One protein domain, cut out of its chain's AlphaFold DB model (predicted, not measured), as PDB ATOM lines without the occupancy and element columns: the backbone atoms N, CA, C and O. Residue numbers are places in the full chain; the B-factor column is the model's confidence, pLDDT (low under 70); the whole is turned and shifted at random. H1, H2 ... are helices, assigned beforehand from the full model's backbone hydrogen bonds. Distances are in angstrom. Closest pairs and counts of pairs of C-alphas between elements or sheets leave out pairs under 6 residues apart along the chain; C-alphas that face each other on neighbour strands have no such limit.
ATOM      1  N   PRO A  66     -40.653 -53.281  15.247       83.94
ATOM      2  CA  PRO A  66     -40.282 -53.054  13.845       83.94
ATOM      3  C   PRO A  66     -39.856 -51.604  13.572       83.94
ATOM      4  O   PRO A  66     -38.824 -51.362  12.949       83.94
ATOM      5  N   ASP A  67     -40.588 -50.637  14.127       83.19
ATOM      6  CA  ASP A  67     -40.266 -49.210  13.996       83.19
ATOM      7  C   ASP A  67     -38.902 -48.837  14.614       83.19
ATOM      8  O   ASP A  67     -38.173 -47.995  14.087       83.19
ATOM      9  N   VAL A  68     -38.519 -49.494  15.716       84.44
ATOM     10  CA  VAL A  68     -37.223 -49.275  16.375       84.44
ATOM     11  C   VAL A  68     -36.090 -49.848  15.530       84.44
ATOM     12  O   VAL A  68     -35.065 -49.193  15.353       84.44
ATOM     13  N   GLN A  69     -36.277 -51.033  14.952       85.00
ATOM     14  CA  GLN A  69     -35.300 -51.638  14.044       85.00
ATOM     15  C   GLN A  69     -35.115 -50.809  12.768       85.00
ATOM     16  O   GLN A  69     -33.991 -50.623  12.293       85.00
ATOM     17  N   GLN A  70     -36.202 -50.244  12.239       85.75
ATOM     18  CA  GLN A  70     -36.139 -49.341  11.094       85.75
ATOM     19  C   GLN A  70     -35.352 -48.066  11.429       85.75
ATOM     20  O   GLN A  70     -34.529 -47.616  10.632       85.75
ATOM     21  N   PHE A  71     -35.555 -47.506  12.622       86.25
ATOM     22  CA  PHE A  71     -34.786 -46.355  13.083       86.25
ATOM     23  C   PHE A  71     -33.302 -46.687  13.278       86.25
ATOM     24  O   PHE A  71     -32.441 -45.940  12.817       86.25
ATOM     25  N   LEU A  72     -32.984 -47.809  13.932       85.88
ATOM     26  CA  LEU A  72     -31.602 -48.228  14.178       85.88
ATOM     27  C   LEU A  72     -30.837 -48.480  12.872       85.88
ATOM     28  O   LEU A  72     -29.715 -48.001  12.733       85.88
ATOM     29  N   SER A  73     -31.463 -49.147  11.899       86.44
ATOM     30  CA  SER A  73     -30.855 -49.395  10.584       86.44
ATOM     31  C   SER A  73     -30.684 -48.118   9.755       86.44
ATOM     32  O   SER A  73     -29.701 -47.974   9.031       86.44
ATOM     33  N   TRP A  74     -31.606 -47.154   9.855       87.38
ATOM     34  CA  TRP A  74     -31.398 -45.825   9.273       87.38
ATOM     35  C   TRP A  74     -30.234 -45.092   9.951       87.38
ATOM     36  O   TRP A  74     -29.363 -44.573   9.257       87.38
ATOM     37  N   ARG A  75     -30.173 -45.102  11.289       85.06
ATOM     38  CA  ARG A  75     -29.114 -44.437  12.064       85.06
ATOM     39  C   ARG A  75     -27.734 -44.993  11.728       85.06
ATOM     40  O   ARG A  75     -26.797 -44.219  11.578       85.06
ATOM     41  N   GLU A  76     -27.609 -46.312  11.613       87.06
ATOM     42  CA  GLU A  76     -26.359 -46.983  11.248       87.06
ATOM     43  C   GLU A  76     -25.884 -46.565   9.851       87.06
ATOM     44  O   GLU A  76     -24.740 -46.145   9.692       87.06
ATOM     45  N   ARG A  77     -26.778 -46.572   8.855       83.69
ATOM     46  CA  ARG A  77     -26.444 -46.114   7.497       83.69
ATOM     47  C   ARG A  77     -26.092 -44.627   7.451       83.69
ATOM     48  O   ARG A  77     -25.145 -44.243   6.771       83.69
ATOM     49  N   HIS A  78     -26.796 -43.796   8.222       85.25
ATOM     50  CA  HIS A  78     -26.489 -42.370   8.339       85.25
ATOM     51  C   HIS A  78     -25.108 -42.145   8.983       85.25
ATOM     52  O   HIS A  78     -24.349 -41.292   8.535       85.25
ATOM     53  N   GLN A  79     -24.748 -42.914  10.017       83.50
ATOM     54  CA  GLN A  79     -23.419 -42.858  10.644       83.50
ATOM     55  C   GLN A  79     -22.308 -43.369   9.720       83.50
ATOM     56  O   GLN A  79     -21.203 -42.834   9.748       83.50
ATOM     57  N   ALA A  80     -22.606 -44.359   8.877       85.25
ATOM     58  CA  ALA A  80     -21.688 -44.873   7.865       85.25
ATOM     59  C   ALA A  80     -21.487 -43.915   6.672       85.25
ATOM     60  O   ALA A  80     -20.647 -44.184   5.814       85.25
ATOM     61  N   GLY A  81     -22.223 -42.799   6.615       79.69
ATOM     62  CA  GLY A  81     -22.117 -41.812   5.539       79.69
ATOM     63  C   GLY A  81     -22.769 -42.255   4.229       79.69
ATOM     64  O   GLY A  81     -22.378 -41.777   3.166       79.69
ATOM     65  N   ASP A  82     -23.740 -43.168   4.293       79.62
ATOM     66  CA  ASP A  82     -24.498 -43.617   3.126       79.62
ATOM     67  C   ASP A  82     -25.340 -42.458   2.556       79.62
ATOM     68  O   ASP A  82     -26.098 -41.803   3.280       79.62
ATOM     69  N   ALA A  83     -25.202 -42.188   1.255       73.69
ATOM     70  CA  ALA A  83     -25.816 -41.036   0.591       73.69
ATOM     71  C   ALA A  83     -27.353 -41.080   0.653       73.69
ATOM     72  O   ALA A  83     -27.997 -40.041   0.805       73.69
ATOM     73  N   ASP A  84     -27.930 -42.284   0.630       71.56
ATOM     74  CA  ASP A  84     -29.377 -42.505   0.733       71.56
ATOM     75  C   ASP A  84     -29.898 -42.373   2.174       71.56
ATOM     76  O   ASP A  84     -31.095 -42.179   2.403       71.56
ATOM     77  N   ALA A  85     -29.011 -42.464   3.169       64.75
ATOM     78  CA  ALA A  85     -29.357 -42.322   4.578       64.75
ATOM     79  C   ALA A  85     -29.205 -40.890   5.101       64.75
ATOM     80  O   ALA A  85     -29.698 -40.610   6.188       64.75
ATOM     81  N   GLY A  86     -28.606 -39.974   4.331       60.91
ATOM     82  CA  GLY A  86     -28.516 -38.544   4.664       60.91
ATOM     83  C   GLY A  86     -29.862 -37.800   4.663       60.91
ATOM     84  O   GLY A  86     -29.926 -36.628   5.033       60.91
ATOM     85  N   VAL A  87     -30.948 -38.464   4.256       72.69
ATOM     86  CA  VAL A  87     -32.318 -37.938   4.324       72.69
ATOM     87  C   VAL A  87     -32.881 -38.125   5.737       72.69
ATOM     88  O   VAL A  87     -32.642 -39.147   6.380       72.69
ATOM     89  N   ALA A  88     -33.663 -37.153   6.217       75.44
ATOM     90  CA  ALA A  88     -34.343 -37.233   7.509       75.44
ATOM     91  C   ALA A  88     -35.178 -38.521   7.644       75.44
ATOM     92  O   ALA A  88     -35.895 -38.909   6.719       75.44
ATOM     93  N   PHE A  89     -35.116 -39.167   8.812       79.06
ATOM     94  CA  PHE A  89     -35.930 -40.342   9.118       79.06
ATOM     95  C   PHE A  89     -37.429 -40.008   9.051       79.06
ATOM     96  O   PHE A  89     -37.898 -39.102   9.736       79.06
ATOM     97  N   THR A  90     -38.190 -40.754   8.248       78.19
ATOM     98  CA  THR A  90     -39.634 -40.531   8.026       78.19
ATOM     99  C   THR A  90     -40.539 -41.499   8.793       78.19
ATOM    100  O   THR A  90     -41.764 -41.377   8.732       78.19
ATOM    101  N   GLY A  91     -39.962 -42.471   9.502       77.69
ATOM    102  CA  GLY A  91     -40.709 -43.452  10.284       77.69
ATOM    103  C   GLY A  91     -41.210 -42.901  11.621       77.69
ATOM    104  O   GLY A  91     -40.815 -41.828  12.080       77.69
ATOM    105  N   LYS A  92     -42.077 -43.670  12.281       81.81
ATOM    106  CA  LYS A  92     -42.470 -43.401  13.670       81.81
ATOM    107  C   LYS A  92     -41.406 -43.970  14.603       81.81
ATOM    108  O   LYS A  92     -40.839 -45.013  14.317       81.81
ATOM    109  N   ILE A  93     -41.137 -43.290  15.713       79.88
ATOM    110  CA  ILE A  93     -40.259 -43.800  16.772       79.88
ATOM    111  C   ILE A  93     -41.104 -43.902  18.040       79.88
ATOM    112  O   ILE A  93     -41.706 -42.896  18.430       79.88
ATOM    113  N   PRO A  94     -41.179 -45.073  18.695       79.62
ATOM    114  CA  PRO A  94     -41.871 -45.188  19.972       79.62
ATOM    115  C   PRO A  94     -41.302 -44.199  20.997       79.62
ATOM    116  O   PRO A  94     -40.090 -44.119  21.190       79.62
ATOM    117  N   HIS A  95     -42.177 -43.458  21.681       75.25
ATOM    118  CA  HIS A  95     -41.776 -42.450  22.670       75.25
ATOM    119  C   HIS A  95     -40.898 -43.051  23.784       75.25
ATOM    120  O   HIS A  95     -39.882 -42.473  24.172       75.25
ATOM    121  N   ASP A  96     -41.232 -44.262  24.232       73.75
ATOM    122  CA  ASP A  96     -40.489 -44.981  25.274       73.75
ATOM    123  C   ASP A  96     -39.066 -45.362  24.834       73.75
ATOM    124  O   ASP A  96     -38.152 -45.436  25.656       73.75
ATOM    125  N   PHE A  97     -38.849 -45.551  23.528       77.81
ATOM    126  CA  PHE A  97     -37.529 -45.833  22.971       77.81
ATOM    127  C   PHE A  97     -36.627 -44.589  22.970       77.81
ATOM    128  O   PHE A  97     -35.432 -44.698  23.251       77.81
ATOM    129  N   LEU A  98     -37.184 -43.396  22.734       76.44
ATOM    130  CA  LEU A  98     -36.426 -42.141  22.832       76.44
ATOM    131  C   LEU A  98     -35.916 -41.916  24.258       76.44
ATOM    132  O   LEU A  98     -34.736 -41.630  24.450       76.44
ATOM    133  N   HIS A  99     -36.780 -42.133  25.251       73.00
ATOM    134  CA  HIS A  99     -36.411 -42.011  26.661       73.00
ATOM    135  C   HIS A  99     -35.369 -43.063  27.091       73.00
ATOM    136  O   HIS A  99     -34.558 -42.819  27.989       73.00
ATOM    137  N   MET A 100     -35.371 -44.242  26.460       73.38
ATOM    138  CA  MET A 100     -34.337 -45.255  26.669       73.38
ATOM    139  C   MET A 100     -32.976 -44.776  26.146       73.38
ATOM    140  O   MET A 100     -31.997 -44.830  26.889       73.38
ATOM    141  N   MET A 101     -32.913 -44.258  24.914       70.69
ATOM    142  CA  MET A 101     -31.649 -43.798  24.324       70.69
ATOM    143  C   MET A 101     -31.037 -42.605  25.065       70.69
ATOM    144  O   MET A 101     -29.818 -42.529  25.190       70.69
ATOM    145  N   THR A 102     -31.853 -41.695  25.603       69.62
ATOM    146  CA  THR A 102     -31.343 -40.561  26.389       69.62
ATOM    147  C   THR A 102     -30.759 -40.986  27.737       69.62
ATOM    148  O   THR A 102     -29.834 -40.346  28.227       69.62
ATOM    149  N   MET A 103     -31.265 -42.068  28.344       62.66
ATOM    150  CA  MET A 103     -30.736 -42.575  29.615       62.66
ATOM    151  C   MET A 103     -29.430 -43.358  29.463       62.66
ATOM    152  O   MET A 103     -28.585 -43.284  30.351       62.66
ATOM    153  N   ASP A 104     -29.234 -44.067  28.349       54.12
ATOM    154  CA  ASP A 104     -27.985 -44.800  28.107       54.12
ATOM    155  C   ASP A 104     -26.783 -43.845  27.927       54.12
ATOM    156  O   ASP A 104     -25.667 -44.194  28.299       54.12
ATOM    157  N   HIS A 105     -27.003 -42.606  27.460       46.75
ATOM    158  CA  HIS A 105     -25.959 -41.571  27.413       46.75
ATOM    159  C   HIS A 105     -25.637 -40.930  28.768       46.75
ATOM    160  O   HIS A 105     -24.490 -40.560  29.001       46.75
ATOM    161  N   ALA A 106     -26.612 -40.823  29.675       43.66
ATOM    162  CA  ALA A 106     -26.372 -40.303  31.024       43.66
ATOM    163  C   ALA A 106     -25.615 -41.313  31.909       43.66
ATOM    164  O   ALA A 106     -24.805 -40.922  32.742       43.66
ATOM    165  N   SER A 107     -25.834 -42.616  31.696       39.19
ATOM    166  CA  SER A 107     -25.117 -43.673  32.420       39.19
ATOM    167  C   SER A 107     -23.647 -43.793  32.008       39.19
ATOM    168  O   SER A 107     -22.844 -44.238  32.816       39.19
ATOM    169  N   SER A 108     -23.280 -43.415  30.778       37.38
ATOM    170  CA  SER A 108     -21.882 -43.453  30.317       37.38
ATOM    171  C   SER A 108     -21.031 -42.278  30.808       37.38
ATOM    172  O   SER A 108     -19.819 -42.304  30.639       37.38
ATOM    173  N   THR A 109     -21.644 -41.245  31.393       37.19
ATOM    174  CA  THR A 109     -20.938 -40.055  31.903       37.19
ATOM    175  C   THR A 109     -20.644 -40.100  33.405       37.19
ATOM    176  O   THR A 109     -20.009 -39.185  33.913       37.19
TER     177      THR A 109
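This is residues 66 to 109 of the 116 residues of an uncharacterized protein of Chlamydomonas eustigma (UniProt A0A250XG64). What shape is this? It is a loose, open V of two helices, H1 and H2, nearest each other close to their first residues, with a long link folding back along H1 to join them. Residues 99 to 109 stick out. What is it made of? The printed part has 44 residues, no named strand and the class all helix; it is loose, with a radius of gyration of the C-alphas of 11.7 A and spans of 32 by 23 by 14 A.

How do the helices stand? H1, residues 66 to 79, and H2, residues 95 to 107, are close but not clearly touching; their closest C-alphas, Val 68 and Phe 97, are 7.4 A apart. They run the same way at a steep tilt of 48 degrees. Are their backbones complete? Every O i to N i+4 pair is within hydrogen-bond range in H1, and 7 of 9 in H2.

Where does H1 begin? C-alpha 66 is at (-40.282, -53.054, 13.845), and H1 is 20.0 A long. Where does H2 end? C-alpha 107 is at (-25.117, -43.673, 32.420), and H2 is 19.3 A long.

How far does it reach? The two C-alphas farthest apart, Asp 84 and Thr 109, are 32.4 A apart. Is anything missing or uncertain? The printed part has no cut; the link from H1 to H2 is long, 15 residues, and pLDDT is under 70 at residues 85 to 86 and 102 to 109.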